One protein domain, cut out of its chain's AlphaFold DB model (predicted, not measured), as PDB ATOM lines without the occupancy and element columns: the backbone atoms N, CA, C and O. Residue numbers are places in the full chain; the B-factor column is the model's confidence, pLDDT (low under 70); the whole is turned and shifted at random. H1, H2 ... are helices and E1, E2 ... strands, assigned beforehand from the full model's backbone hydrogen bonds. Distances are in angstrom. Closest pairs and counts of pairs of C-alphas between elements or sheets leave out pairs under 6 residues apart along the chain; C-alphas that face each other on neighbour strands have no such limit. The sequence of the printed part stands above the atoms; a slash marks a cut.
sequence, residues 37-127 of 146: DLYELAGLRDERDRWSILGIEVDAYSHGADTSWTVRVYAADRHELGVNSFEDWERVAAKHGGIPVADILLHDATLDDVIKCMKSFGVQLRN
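AT A GLANCE: This is residues 37 to 127 of the 146 residues of an uncharacterized protein of Georgenia muralis (UniProt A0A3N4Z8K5). A long, narrow hairpin of E1 and E2, with the short strand E3 beside part of E2, makes the body; H2 and H3 sit at one end of it, and the link 62 to 67 turns at the other. H1 and H4 are near each other and graze this sheet, and residues 119 to 127 of E4 stick out as a free arm. The printed part has 91 residues, in the order H1 E1 E2 H2 H3 E3 H4 E4; the sheet, E1 - E2 - E3, is antiparallel, and the class is mixed, helices and strands. The whole is loose, with a radius of gyration of the C-alphas of 15.4 A and spans of 47 by 35 by 22 A.

IN THESE COORDINATES: Find C-alpha 51 at (32.705, 30.342, -38.771); from there E1, residues 51 to 61, runs 29.4 A and bends by 59 degrees at residue 54. E2, residues 68 to 77, runs 29.2 A, and E3 is residues 102 to 105. H3, residues 86 to 96, spans 16.0 A; H1 is 38 to 41, H2 78 to 81 and H4 111 to 116. E4, residues 118 to 127, runs 26.2 A to C-alpha 127 at (35.647, 42.961, -72.886).

HOW THE PARTS SIT: In the hairpin E1 and E2, look for N 57 and O 72, 2.9 A apart. Between E2 and E3, N 102 and O 75 are 2.7 A apart. H4 only grazes the sheet; its closest C-alpha pair with E1 is Val 58 and Leu 111, 6.7 A. H1 also only grazes it. H2 and H3 are not on the sheet, H2 only just, with 4 pairs of C-alphas within 10 A; the two are close but not clearly touching, Leu 81 and Val 92 having the closest C-alphas, 7.0 A. E4 pairs with no named strand. Each O i to N i+4 pair of H4 is within hydrogen-bond range, 6 of 7 in H3; H1 and H2 are too short for one.

THE WHOLE: The C-alphas of Gly 64 and Asn 84 are the farthest apart, 47.3 A. The printed part has no cut and no long link. No printed residue is under 70 in pLDDT; the mean of E4 is 77.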
ATOM      1  N   ASP A  37      40.880  43.386 -40.648       88.25
ATOM      2  CA  ASP A  37      40.549  41.990 -40.403       88.25
ATOM      3  C   ASP A  37      39.145  41.707 -40.943       88.25
ATOM      4  O   ASP A  37      38.153  42.226 -40.434       88.25
ATOM      5  N   LEU A  38      39.049  40.847 -41.959       89.06
ATOM      6  CA  LEU A  38      37.774  40.522 -42.597       89.06
ATOM      7  C   LEU A  38      36.766  39.871 -41.632       89.06
ATOM      8  O   LEU A  38      35.563  40.078 -41.769       89.06
ATOM      9  N   TYR A  39      37.227  39.100 -40.644       91.12
ATOM     10  CA  TYR A  39      36.334  38.507 -39.643       91.12
ATOM     11  C   TYR A  39      35.843  39.553 -38.649       91.12
ATOM     12  O   TYR A  39      34.713  39.455 -38.180       91.12
ATOM     13  N   GLU A  40      36.661  40.552 -38.328       91.25
ATOM     14  CA  GLU A  40      36.221  41.699 -37.535       91.25
ATOM     15  C   GLU A  40      35.204  42.534 -38.301       91.25
ATOM     16  O   GLU A  40      34.129  42.809 -37.770       91.25
ATOM     17  N   LEU A  41      35.495  42.841 -39.567       90.81
ATOM     18  CA  LEU A  41      34.591  43.570 -40.449       90.81
ATOM     19  C   LEU A  41      33.237  42.854 -40.586       90.81
ATOM     20  O   LEU A  41      32.195  43.501 -40.575       90.81
ATOM     21  N   ALA A  42      33.244  41.519 -40.642       89.81
ATOM     22  CA  ALA A  42      32.038  40.694 -40.690       89.81
ATOM     23  C   ALA A  42      31.355  40.453 -39.329       89.81
ATOM     24  O   ALA A  42      30.339  39.761 -39.279       89.81
ATOM     25  N   GLY A  43      31.894  40.973 -38.220       91.50
ATOM     26  CA  GLY A  43      31.345  40.740 -36.879       91.50
ATOM     27  C   GLY A  43      31.482  39.293 -36.378       91.50
ATOM     28  O   GLY A  43      30.732  38.865 -35.504       91.50
ATOM     29  N   LEU A  44      32.432  38.532 -36.929       91.44
ATOM     30  CA  LEU A  44      32.699  37.115 -36.643       91.44
ATOM     31  C   LEU A  44      34.009  36.882 -35.867       91.44
ATOM     32  O   LEU A  44      34.397  35.731 -35.659       91.44
ATOM     33  N   ARG A  45      34.713  37.943 -35.454       89.69
ATOM     34  CA  ARG A  45      36.043  37.869 -34.815       89.69
ATOM     35  C   ARG A  45      36.102  36.900 -33.630       89.69
ATOM     36  O   ARG A  45      37.029  36.096 -33.560       89.69
ATOM     37  N   ASP A  46      35.111  36.944 -32.746       91.56
ATOM     38  CA  ASP A  46      35.080  36.122 -31.528       91.56
ATOM     39  C   ASP A  46      34.637  34.669 -31.785       91.56
ATOM     40  O   ASP A  46      34.757  33.814 -30.910       91.56
ATOM     41  N   GLU A  47      34.145  34.362 -32.989       90.94
ATOM     42  CA  GLU A  47      33.633  33.042 -33.371       90.94
ATOM     43  C   GLU A  47      34.409  32.438 -34.564       90.94
ATOM     44  O   GLU A  47      33.883  31.598 -35.296       90.94
ATOM     45  N   ARG A  48      35.677  32.831 -34.762       87.69
ATOM     46  CA  ARG A  48      36.553  32.361 -35.861       87.69
ATOM     47  C   ARG A  48      36.743  30.844 -35.931       87.69
ATOM     48  O   ARG A  48      36.945  30.304 -37.013       87.69
ATOM     49  N   ASP A  49      36.673  30.149 -34.798       88.06
ATOM     50  CA  ASP A  49      36.773  28.684 -34.771       88.06
ATOM     51  C   ASP A  49      35.501  28.011 -35.299       88.06
ATOM     52  O   ASP A  49      35.561  26.918 -35.867       88.06
ATOM     53  N   ARG A  50      34.358  28.690 -35.164       92.12
ATOM     54  CA  ARG A  50      33.043  28.217 -35.598       92.12
ATOM     55  C   ARG A  50      32.739  28.608 -37.039       92.12
ATOM     56  O   ARG A  50      32.194  27.794 -37.776       92.12
ATOM     57  N   TRP A  51      33.067  29.828 -37.451       92.06
ATOM     58  CA  TRP A  51      32.705  30.342 -38.771       92.06
ATOM     59  C   TRP A  51      33.870  30.286 -39.748       92.06
ATOM     60  O   TRP A  51      34.993  30.658 -39.424       92.06
ATOM     61  N   SER A  52      33.589  29.877 -40.982       91.69
ATOM     62  CA  SER A  52      34.512  30.032 -42.108       91.69
ATOM     63  C   SER A  52      33.920  30.979 -43.131       91.69
ATOM     64  O   SER A  52      32.853  30.704 -43.666       91.69
ATOM     65  N   ILE A  53      34.624  32.071 -43.425       91.06
ATOM     66  CA  ILE A  53      34.299  32.929 -44.567       91.06
ATOM     67  C   ILE A  53      34.717  32.203 -45.851       91.06
ATOM     68  O   ILE A  53      35.882  31.840 -46.002       91.06
ATOM     69  N   LEU A  54      33.759  31.981 -46.750       89.56
ATOM     70  CA  LEU A  54      33.918  31.227 -47.997       89.56
ATOM     71  C   LEU A  54      33.788  32.098 -49.251       89.56
ATOM     72  O   LEU A  54      34.224  31.687 -50.322       89.56
ATOM     73  N   GLY A  55      33.201  33.288 -49.136       87.00
ATOM     74  CA  GLY A  55      33.033  34.197 -50.263       87.00
ATOM     75  C   GLY A  55      32.888  35.646 -49.826       87.00
ATOM     76  O   GLY A  55      32.476  35.930 -48.701       87.00
ATOM     77  N   ILE A  56      33.233  36.546 -50.738       89.25
ATOM     78  CA  ILE A  56      33.052  37.989 -50.610       89.25
ATOM     79  C   ILE A  56      32.388  38.450 -51.901       89.25
ATOM     80  O   ILE A  56      32.833  38.075 -52.988       89.25
ATOM     81  N   GLU A  57      31.354  39.265 -51.782       87.88
ATOM     82  CA  GLU A  57      30.730  39.955 -52.901       87.88
ATOM     83  C   GLU A  57      30.810  41.455 -52.656       87.88
ATOM     84  O   GLU A  57      30.538  41.938 -51.556       87.88
ATOM     85  N   VAL A  58      31.223  42.187 -53.684       89.25
ATOM     86  CA  VAL A  58      31.263  43.644 -53.680       89.25
ATOM     87  C   VAL A  58      30.543  44.105 -54.932       89.25
ATOM     88  O   VAL A  58      31.038  43.900 -56.039       89.25
ATOM     89  N   ASP A  59      29.391  44.729 -54.740       86.31
ATOM     90  CA  ASP A  59      28.638  45.409 -55.783       86.31
ATOM     91  C   ASP A  59      28.568  46.908 -55.469       86.31
ATOM     92  O   ASP A  59      28.552  47.337 -54.308       86.31
ATOM     93  N   ALA A  60      28.568  47.716 -56.518       88.31
ATOM     94  CA  ALA A  60      28.584  49.158 -56.435       88.31
ATOM     95  C   ALA A  60      27.755  49.753 -57.565       88.31
ATOM     96  O   ALA A  60      27.966  49.466 -58.743       88.31
ATOM     97  N   TYR A  61      26.856  50.662 -57.208       84.00
ATOM     98  CA  TYR A  61      26.080  51.429 -58.166       84.00
ATOM     99  C   TYR A  61      26.385  52.916 -58.016       84.00
ATOM    100  O   TYR A  61      26.219  53.503 -56.947       84.00
ATOM    101  N   SER A  62      26.792  53.544 -59.117       84.50
ATOM    102  CA  SER A  62      26.866  54.995 -59.239       84.50
ATOM    103  C   SER A  62      26.384  55.405 -60.626       84.50
ATOM    104  O   SER A  62      26.759  54.813 -61.637       84.50
ATOM    105  N   HIS A  63      25.540  56.432 -60.676       84.00
ATOM    106  CA  HIS A  63      25.065  57.037 -61.919       84.00
ATOM    107  C   HIS A  63      25.231  58.562 -61.869       84.00
ATOM    108  O   HIS A  63      24.277  59.319 -62.022       84.00
ATOM    109  N   GLY A  64      26.460  59.009 -61.578       80.94
ATOM    110  CA  GLY A  64      26.797  60.432 -61.422       80.94
ATOM    111  C   GLY A  64      26.500  61.013 -60.033       80.94
ATOM    112  O   GLY A  64      26.577  62.226 -59.854       80.94
ATOM    113  N   ALA A  65      26.173  60.156 -59.066       86.19
ATOM    114  CA  ALA A  65      25.997  60.477 -57.652       86.19
ATOM    115  C   ALA A  65      26.998  59.682 -56.798       86.19
ATOM    116  O   ALA A  65      27.764  58.867 -57.329       86.19
ATOM    117  N   ASP A  66      26.964  59.894 -55.483       87.19
ATOM    118  CA  ASP A  66      27.751  59.105 -54.537       87.19
ATOM    119  C   ASP A  66      27.479  57.608 -54.720       87.19
ATOM    120  O   ASP A  66      26.369  57.183 -55.052       87.19
ATOM    121  N   THR A  67      28.529  56.807 -54.560       89.56
ATOM    122  CA  THR A  67      28.450  55.371 -54.838       89.56
ATOM    123  C   THR A  67      27.661  54.676 -53.736       89.56
ATOM    124  O   THR A  67      28.010  54.774 -52.561       89.56
ATOM    125  N   SER A  68      26.616  53.951 -54.125       88.69
ATOM    126  CA  SER A  68      25.901  53.034 -53.243       88.69
ATOM    127  C   SER A  68      26.581  51.674 -53.294       88.69
ATOM    128  O   SER A  68      26.709  51.095 -54.372       88.69
ATOM    129  N   TRP A  69      26.975  51.152 -52.137       91.19
ATOM    130  CA  TRP A  69      27.696  49.887 -52.023       91.19
ATOM    131  C   TRP A  69      26.799  48.787 -51.460       91.19
ATOM    132  O   TRP A  69      26.004  49.022 -50.550       91.19
ATOM    133  N   THR A  70      26.958  47.577 -51.984       90.25
ATOM    134  CA  THR A  70      26.467  46.344 -51.368       90.25
ATOM    135  C   THR A  70      27.657  45.417 -51.197       90.25
ATOM    136  O   THR A  70      28.161  44.857 -52.167       90.25
ATOM    137  N   VAL A  71      28.120  45.271 -49.958       91.25
ATOM    138  CA  VAL A  71      29.238  44.389 -49.621       91.25
ATOM    139  C   VAL A  71      28.717  43.241 -48.776       91.25
ATOM    140  O   VAL A  71      28.071  43.463 -47.751       91.25
ATOM    141  N   ARG A  72      28.990  42.007 -49.196       91.94
ATOM    142  CA  ARG A  72      28.545  40.794 -48.508       91.94
ATOM    143  C   ARG A  72      29.699  39.855 -48.240       91.94
ATOM    144  O   ARG A  72      30.636  39.740 -49.029       91.94
ATOM    145  N   VAL A  73      29.580  39.139 -47.135       91.12
ATOM    146  CA  VAL A  73      30.428  38.005 -46.796       91.12
ATOM    147  C   VAL A  73      29.550  36.769 -46.676       91.12
ATOM    148  O   VAL A  73      28.542  36.774 -45.972       91.12
ATOM    149  N   TYR A  74      29.965  35.695 -47.338       91.44
ATOM    150  CA  TYR A  74      29.334  34.387 -47.236       91.44
ATOM    151  C   TYR A  74      30.122  33.532 -46.255       91.44
ATOM    152  O   TYR A  74      31.277  33.198 -46.522       91.44
ATOM    153  N   ALA A  75      29.514  33.184 -45.122       91.69
ATOM    154  CA  ALA A  75      30.173  32.423 -44.065       91.69
ATOM    155  C   ALA A  75      29.403  31.149 -43.706       91.69
ATOM    156  O   ALA A  75      28.183  31.165 -43.591       91.69
ATOM    157  N   ALA A  76      30.103  30.042 -43.490       93.00
ATOM    158  CA  ALA A  76      29.509  28.767 -43.106       93.00
ATOM    159  C   ALA A  76      29.796  28.434 -41.634       93.00
ATOM    160  O   ALA A  76      30.921  28.612 -41.160       93.00
ATOM    161  N   ASP A  77      28.785  27.922 -40.927       93.12
ATOM    162  CA  ASP A  77      28.921  27.422 -39.554       93.12
ATOM    163  C   ASP A  77      29.505  26.005 -39.585       93.12
ATOM    164  O   ASP A  77      28.823  25.023 -39.894       93.12
ATOM    165  N   ARG A  78      30.792  25.890 -39.255       92.12
ATOM    166  CA  ARG A  78      31.522  24.620 -39.226       92.12
ATOM    167  C   ARG A  78      30.935  23.641 -38.222       92.12
ATOM    168  O   ARG A  78      30.952  22.441 -38.475       92.12
ATOM    169  N   HIS A  79      30.435  24.121 -37.087       92.56
ATOM    170  CA  HIS A  79      29.905  23.249 -36.044       92.56
ATOM    171  C   HIS A  79      28.561  22.660 -36.467       92.56
ATOM    172  O   HIS A  79      28.360  21.454 -36.331       92.56
ATOM    173  N   GLU A  80      27.667  23.479 -37.028       91.25
ATOM    174  CA  GLU A  80      26.368  23.006 -37.530       91.25
ATOM    175  C   GLU A  80      26.534  22.025 -38.699       91.25
ATOM    176  O   GLU A  80      25.802  21.039 -38.799       91.25
ATOM    177  N   LEU A  81      27.528  22.262 -39.556       91.44
ATOM    178  CA  LEU A  81      27.801  21.432 -40.729       91.44
ATOM    179  C   LEU A  81      28.726  20.237 -40.441       91.44
ATOM    180  O   LEU A  81      28.882  19.371 -41.301       91.44
ATOM    181  N   GLY A  82      29.311  20.157 -39.241       92.06
ATOM    182  CA  GLY A  82      30.227  19.084 -38.843       92.06
ATOM    183  C   GLY A  82      31.576  19.106 -39.573       92.06
ATOM    184  O   GLY A  82      32.132  18.045 -39.848       92.06
ATOM    185  N   VAL A  83      32.095  20.293 -39.901       92.00
ATOM    186  CA  VAL A  83      33.306  20.491 -40.709       92.00
ATOM    187  C   VAL A  83      34.541  20.738 -39.843       92.00
ATOM    188  O   VAL A  83      34.702  21.788 -39.217       92.00
ATOM    189  N   ASN A  84      35.481  19.796 -39.890       90.25
ATOM    190  CA  ASN A  84      36.776  19.875 -39.212       90.25
ATOM    191  C   ASN A  84      37.971  19.858 -40.179       90.25
ATOM    192  O   ASN A  84      39.085  20.184 -39.776       90.25
ATOM    193  N   SER A  85      37.744  19.488 -41.436       87.56
ATOM    194  CA  SER A  85      38.752  19.289 -42.475       87.56
ATOM    195  C   SER A  85      38.256  19.774 -43.837       87.56
ATOM    196  O   SER A  85      37.074  20.069 -44.012       87.56
ATOM    197  N   PHE A  86      39.158  19.855 -44.814       81.69
ATOM    198  CA  PHE A  86      38.789  20.249 -46.172       81.69
ATOM    199  C   PHE A  86      37.857  19.218 -46.828       81.69
ATOM    200  O   PHE A  86      36.873  19.582 -47.465       81.69
ATOM    201  N   GLU A  87      38.099  17.929 -46.597       89.88
ATOM    202  CA  GLU A  87      37.287  16.825 -47.111       89.88
ATOM    203  C   GLU A  87      35.841  16.855 -46.583       89.88
ATOM    204  O   GLU A  87      34.928  16.339 -47.234       89.88
ATOM    205  N   ASP A  88      35.604  17.471 -45.422       92.31
ATOM    206  CA  ASP A  88      34.250  17.670 -44.902       92.31
ATOM    207  C   ASP A  88      33.431  18.621 -45.777       92.31
ATOM    208  O   ASP A  88      32.235  18.388 -45.957       92.31
ATOM    209  N   TRP A  89      34.059  19.647 -46.363       89.19
ATOM    210  CA  TRP A  89      33.371  20.596 -47.239       89.19
ATOM    211  C   TRP A  89      32.834  19.925 -48.498       89.19
ATOM    212  O   TRP A  89      31.687  20.166 -48.867       89.19
ATOM    213  N   GLU A  90      33.605  19.019 -49.101       90.81
ATOM    214  CA  GLU A  90      33.161  18.220 -50.250       90.81
ATOM    215  C   GLU A  90      31.938  17.360 -49.896       90.81
ATOM    216  O   GLU A  90      30.970  17.274 -50.657       90.81
ATOM    217  N   ARG A  91      31.924  16.761 -48.696       92.38
ATOM    218  CA  ARG A  91      30.773  15.977 -48.217       92.38
ATOM    219  C   ARG A  91      29.544  16.840 -47.973       92.38
ATOM    220  O   ARG A  91      28.438  16.426 -48.319       92.38
ATOM    221  N   VAL A  92      29.725  18.022 -47.386       91.56
ATOM    222  CA  VAL A  92      28.649  19.001 -47.194       91.56
ATOM    223  C   VAL A  92      28.082  19.424 -48.549       91.56
ATOM    224  O   VAL A  92      26.870  19.335 -48.744       91.56
ATOM    225  N   ALA A  93      28.941  19.786 -49.503       90.25
ATOM    226  CA  ALA A  93      28.535  20.188 -50.844       90.25
ATOM    227  C   ALA A  93      27.746  19.082 -51.558       90.25
ATOM    228  O   ALA A  93      26.645  19.331 -52.049       90.25
ATOM    229  N   ALA A  94      28.243  17.842 -51.545       90.25
ATOM    230  CA  ALA A  94      27.561  16.703 -52.157       90.25
ATOM    231  C   ALA A  94      26.198  16.399 -51.509       90.25
ATOM    232  O   ALA A  94      25.248  16.037 -52.201       90.25
ATOM    233  N   LYS A  95      26.085  16.552 -50.182       90.81
ATOM    234  CA  LYS A  95      24.845  16.299 -49.434       90.81
ATOM    235  C   LYS A  95      23.774  17.362 -49.688       90.81
ATOM    236  O   LYS A  95      22.594  17.024 -49.746       90.81
ATOM    237  N   HIS A  96      24.173  18.626 -49.782       86.12
ATOM    238  CA  HIS A  96      23.255  19.765 -49.850       86.12
ATOM    239  C   HIS A  96      23.091  20.341 -51.268       86.12
ATOM    240  O   HIS A  96      22.252  21.214 -51.467       86.12
ATOM    241  N   GLY A  97      23.853  19.853 -52.254       88.00
ATOM    242  CA  GLY A  97      23.904  20.423 -53.609       88.00
ATOM    243  C   GLY A  97      24.717  21.723 -53.704       88.00
ATOM    244  O   GLY A  97      24.629  22.428 -54.704       88.00
ATOM    245  N   GLY A  98      25.484  22.046 -52.658       88.31
ATOM    246  CA  GLY A  98      26.250  23.276 -52.454       88.31
ATOM    247  C   GLY A  98      26.617  23.430 -50.973       88.31
ATOM    248  O   GLY A  98      26.117  22.676 -50.140       88.31
ATOM    249  N   ILE A  99      27.497  24.371 -50.622       89.19
ATOM    250  CA  ILE A  99      27.828  24.640 -49.212       89.19
ATOM    251  C   ILE A  99      26.815  25.650 -48.653       89.19
ATOM    252  O   ILE A  99      26.753  26.766 -49.171       89.19
ATOM    253  N   PRO A 100      26.028  25.310 -47.612       91.12
ATOM    254  CA  PRO A 100      25.144  26.277 -46.970       91.12
ATOM    255  C   PRO A 100      25.959  27.401 -46.319       91.12
ATOM    256  O   PRO A 100      26.823  27.140 -45.482       91.12
ATOM    257  N   VAL A 101      25.666  28.647 -46.689       91.00
ATOM    258  CA  VAL A 101      26.323  29.852 -46.165       91.00
ATOM    259  C   VAL A 101      25.287  30.831 -45.618       91.00
ATOM    260  O   VAL A 101      24.183  30.947 -46.146       91.00
ATOM    261  N   ALA A 102      25.652  31.546 -44.562       91.81
ATOM    262  CA  ALA A 102      24.990  32.763 -44.127       91.81
ATOM    263  C   ALA A 102      25.469  33.935 -44.993       91.81
ATOM    264  O   ALA A 102      26.672  34.113 -45.182       91.81
ATOM    265  N   ASP A 103      24.520  34.724 -45.492       90.12
ATOM    266  CA  ASP A 103      24.769  35.993 -46.175       90.12
ATOM    267  C   ASP A 103      24.813  37.119 -45.134       90.12
ATOM    268  O   ASP A 103      23.801  37.440 -44.500       90.12
ATOM    269  N   ILE A 104      26.003  37.683 -44.929       91.44
ATOM    270  CA  ILE A 104      26.251  38.771 -43.985       91.44
ATOM    271  C   ILE A 104      26.463  40.055 -44.782       91.44
ATOM    272  O   ILE A 104      27.511  40.252 -45.396       91.44
ATOM    273  N   LEU A 105      25.470  40.945 -44.739       92.88
ATOM    274  CA  LEU A 105      25.573  42.291 -45.298       92.88
ATOM    275  C   LEU A 105      26.458  43.164 -44.401       92.88
ATOM    276  O   LEU A 105      26.151  43.364 -43.224       92.88
ATOM    277  N   LEU A 106      27.522  43.720 -44.975       92.12
ATOM    278  CA  LEU A 106      28.415  44.662 -44.313       92.12
ATOM    279  C   LEU A 106      27.908  46.081 -44.561       92.12
ATOM    280  O   LEU A 106      28.164  46.682 -45.604       92.12
ATOM    281  N   HIS A 107      27.129  46.597 -43.611       89.44
ATOM    282  CA  HIS A 107      26.608  47.959 -43.682       89.44
ATOM    283  C   HIS A 107      27.746  48.983 -43.724       89.44
ATOM    284  O   HIS A 107      28.730  48.845 -43.001       89.44
ATOM    285  N   ASP A 108      27.587  49.996 -44.579       91.06
ATOM    286  CA  ASP A 108      28.515  51.120 -44.761       91.06
ATOM    287  C   ASP A 108      29.943  50.736 -45.197       91.06
ATOM    288  O   ASP A 108      30.817  51.599 -45.268       91.06
ATOM    289  N   ALA A 109      30.184  49.466 -45.536       92.62
ATOM    290  CA  ALA A 109      31.464  49.006 -46.052       92.62
ATOM    291  C   ALA A 109      31.623  49.349 -47.539       92.62
ATOM    292  O   ALA A 109      30.683  49.260 -48.334       92.62
ATOM    293  N   THR A 110      32.850  49.689 -47.920       93.62
ATOM    294  CA  THR A 110      33.246  49.976 -49.302       93.62
ATOM    295  C   THR A 110      34.266  48.952 -49.806       93.62
ATOM    296  O   THR A 110      34.810  48.157 -49.036       93.62
ATOM    297  N   LEU A 111      34.588  48.985 -51.106       90.44
ATOM    298  CA  LEU A 111      35.691  48.177 -51.645       90.44
ATOM    299  C   LEU A 111      37.035  48.490 -50.960       90.44
ATOM    300  O   LEU A 111      37.835  47.580 -50.761       90.44
ATOM    301  N   ASP A 112      37.281  49.745 -50.578       92.12
ATOM    302  CA  ASP A 112      38.522  50.150 -49.904       92.12
ATOM    303  C   ASP A 112      38.666  49.471 -48.533       92.12
ATOM    304  O   ASP A 112      39.737  48.977 -48.181       92.12
ATOM    305  N   ASP A 113      37.566  49.350 -47.788       93.00
ATOM    306  CA  ASP A 113      37.557  48.659 -46.494       93.00
ATOM    307  C   ASP A 113      37.849  47.163 -46.647       93.00
ATOM    308  O   ASP A 113      38.609  46.591 -45.861       93.00
ATOM    309  N   VAL A 114      37.326  46.539 -47.708       89.50
ATOM    310  CA  VAL A 114      37.649  45.148 -48.055       89.50
ATOM    311  C   VAL A 114      39.124  45.016 -48.436       89.50
ATOM    312  O   VAL A 114      39.801  44.127 -47.922       89.50
ATOM    313  N   ILE A 115      39.654  45.903 -49.287       89.50
ATOM    314  CA  ILE A 115      41.058  45.867 -49.736       89.50
ATOM    315  C   ILE A 115      42.023  45.999 -48.556       89.50
ATOM    316  O   ILE A 115      43.012  45.272 -48.507       89.50
ATOM    317  N   LYS A 116      41.727  46.852 -47.567       91.38
ATOM    318  CA  LYS A 116      42.547  46.990 -46.348       91.38
ATOM    319  C   LYS A 116      42.658  45.701 -45.534       91.38
ATOM    320  O   LYS A 116      43.590  45.575 -44.741       91.38
ATOM    321  N   CYS A 117      41.727  44.763 -45.707       87.75
ATOM    322  CA  CYS A 117      41.764  43.450 -45.064       87.75
ATOM    323  C   CYS A 117      42.600  42.417 -45.847       87.75
ATOM    324  O   CYS A 117      42.861  41.318 -45.351       87.75
ATOM    325  N   MET A 118      43.030  42.750 -47.066       87.56
ATOM    326  CA  MET A 118      43.740  41.844 -47.964       87.56
ATOM    327  C   MET A 118      45.239  42.139 -47.988       87.56
ATOM    328  O   MET A 118      45.680  43.283 -47.997       87.56
ATOM    329  N   LYS A 119      46.047  41.082 -48.064       78.88
ATOM    330  CA  LYS A 119      47.470  41.156 -48.405       78.88
ATOM    331  C   LYS A 119      47.660  41.524 -49.872       78.88
ATOM    332  O   LYS A 119      48.579  42.264 -50.212       78.88
ATOM    333  N   SER A 120      46.824  40.970 -50.745       72.75
ATOM    334  CA  SER A 120      46.808  41.292 -52.167       72.75
ATOM    335  C   SER A 120      45.387  41.220 -52.715       72.75
ATOM    336  O   SER A 120      44.585  40.384 -52.293       72.75
ATOM    337  N   PHE A 121      45.081  42.115 -53.650       78.75
ATOM    338  CA  PHE A 121      43.818  42.160 -54.373       78.75
ATOM    339  C   PHE A 121      44.117  42.363 -55.856       78.75
ATOM    340  O   PHE A 121      44.878  43.260 -56.221       78.75
ATOM    341  N   GLY A 122      43.546  41.513 -56.707       73.31
ATOM    342  CA  GLY A 122      43.724  41.576 -58.152       73.31
ATOM    343  C   GLY A 122      42.399  41.374 -58.871       73.31
ATOM    344  O   GLY A 122      41.687  40.404 -58.613       73.31
ATOM    345  N   VAL A 123      42.094  42.271 -59.807       81.50
ATOM    346  CA  VAL A 123      40.910  42.191 -60.669       81.50
ATOM    347  C   VAL A 123      41.348  42.375 -62.110       81.50
ATOM    348  O   VAL A 123      42.041  43.337 -62.437       81.50
ATOM    349  N   GLN A 124      40.920  41.464 -62.982       72.88
ATOM    350  CA  GLN A 124      41.060  41.626 -64.424       72.88
ATOM    351  C   GLN A 124      39.681  41.593 -65.069       72.88
ATOM    352  O   GLN A 124      39.002  40.569 -65.048       72.88
ATOM    353  N   LEU A 125      39.302  42.705 -65.696       77.38
ATOM    354  CA  LEU A 125      38.102  42.802 -66.517       77.38
ATOM    355  C   LEU A 125      38.493  42.743 -67.993       77.38
ATOM    356  O   LEU A 125      39.378  43.468 -68.448       77.38
ATOM    357  N   ARG A 126      37.832  41.867 -68.745       72.31
ATOM    358  CA  ARG A 126      38.000  41.719 -70.191       72.31
ATOM    359  C   ARG A 126      36.705  42.108 -70.880       72.31
ATOM    360  O   ARG A 126      35.622  41.887 -70.342       72.31
ATOM    361  N   ASN A 127      36.818  42.672 -72.074       70.19
ATOM    362  CA  ASN A 127      35.647  42.961 -72.886       70.19
ATOM    363  C   ASN A 127      34.928  41.642 -73.216       70.19
ATOM    364  O   ASN A 127      35.535  40.740 -73.794       70.19
TER     365      ASN A 127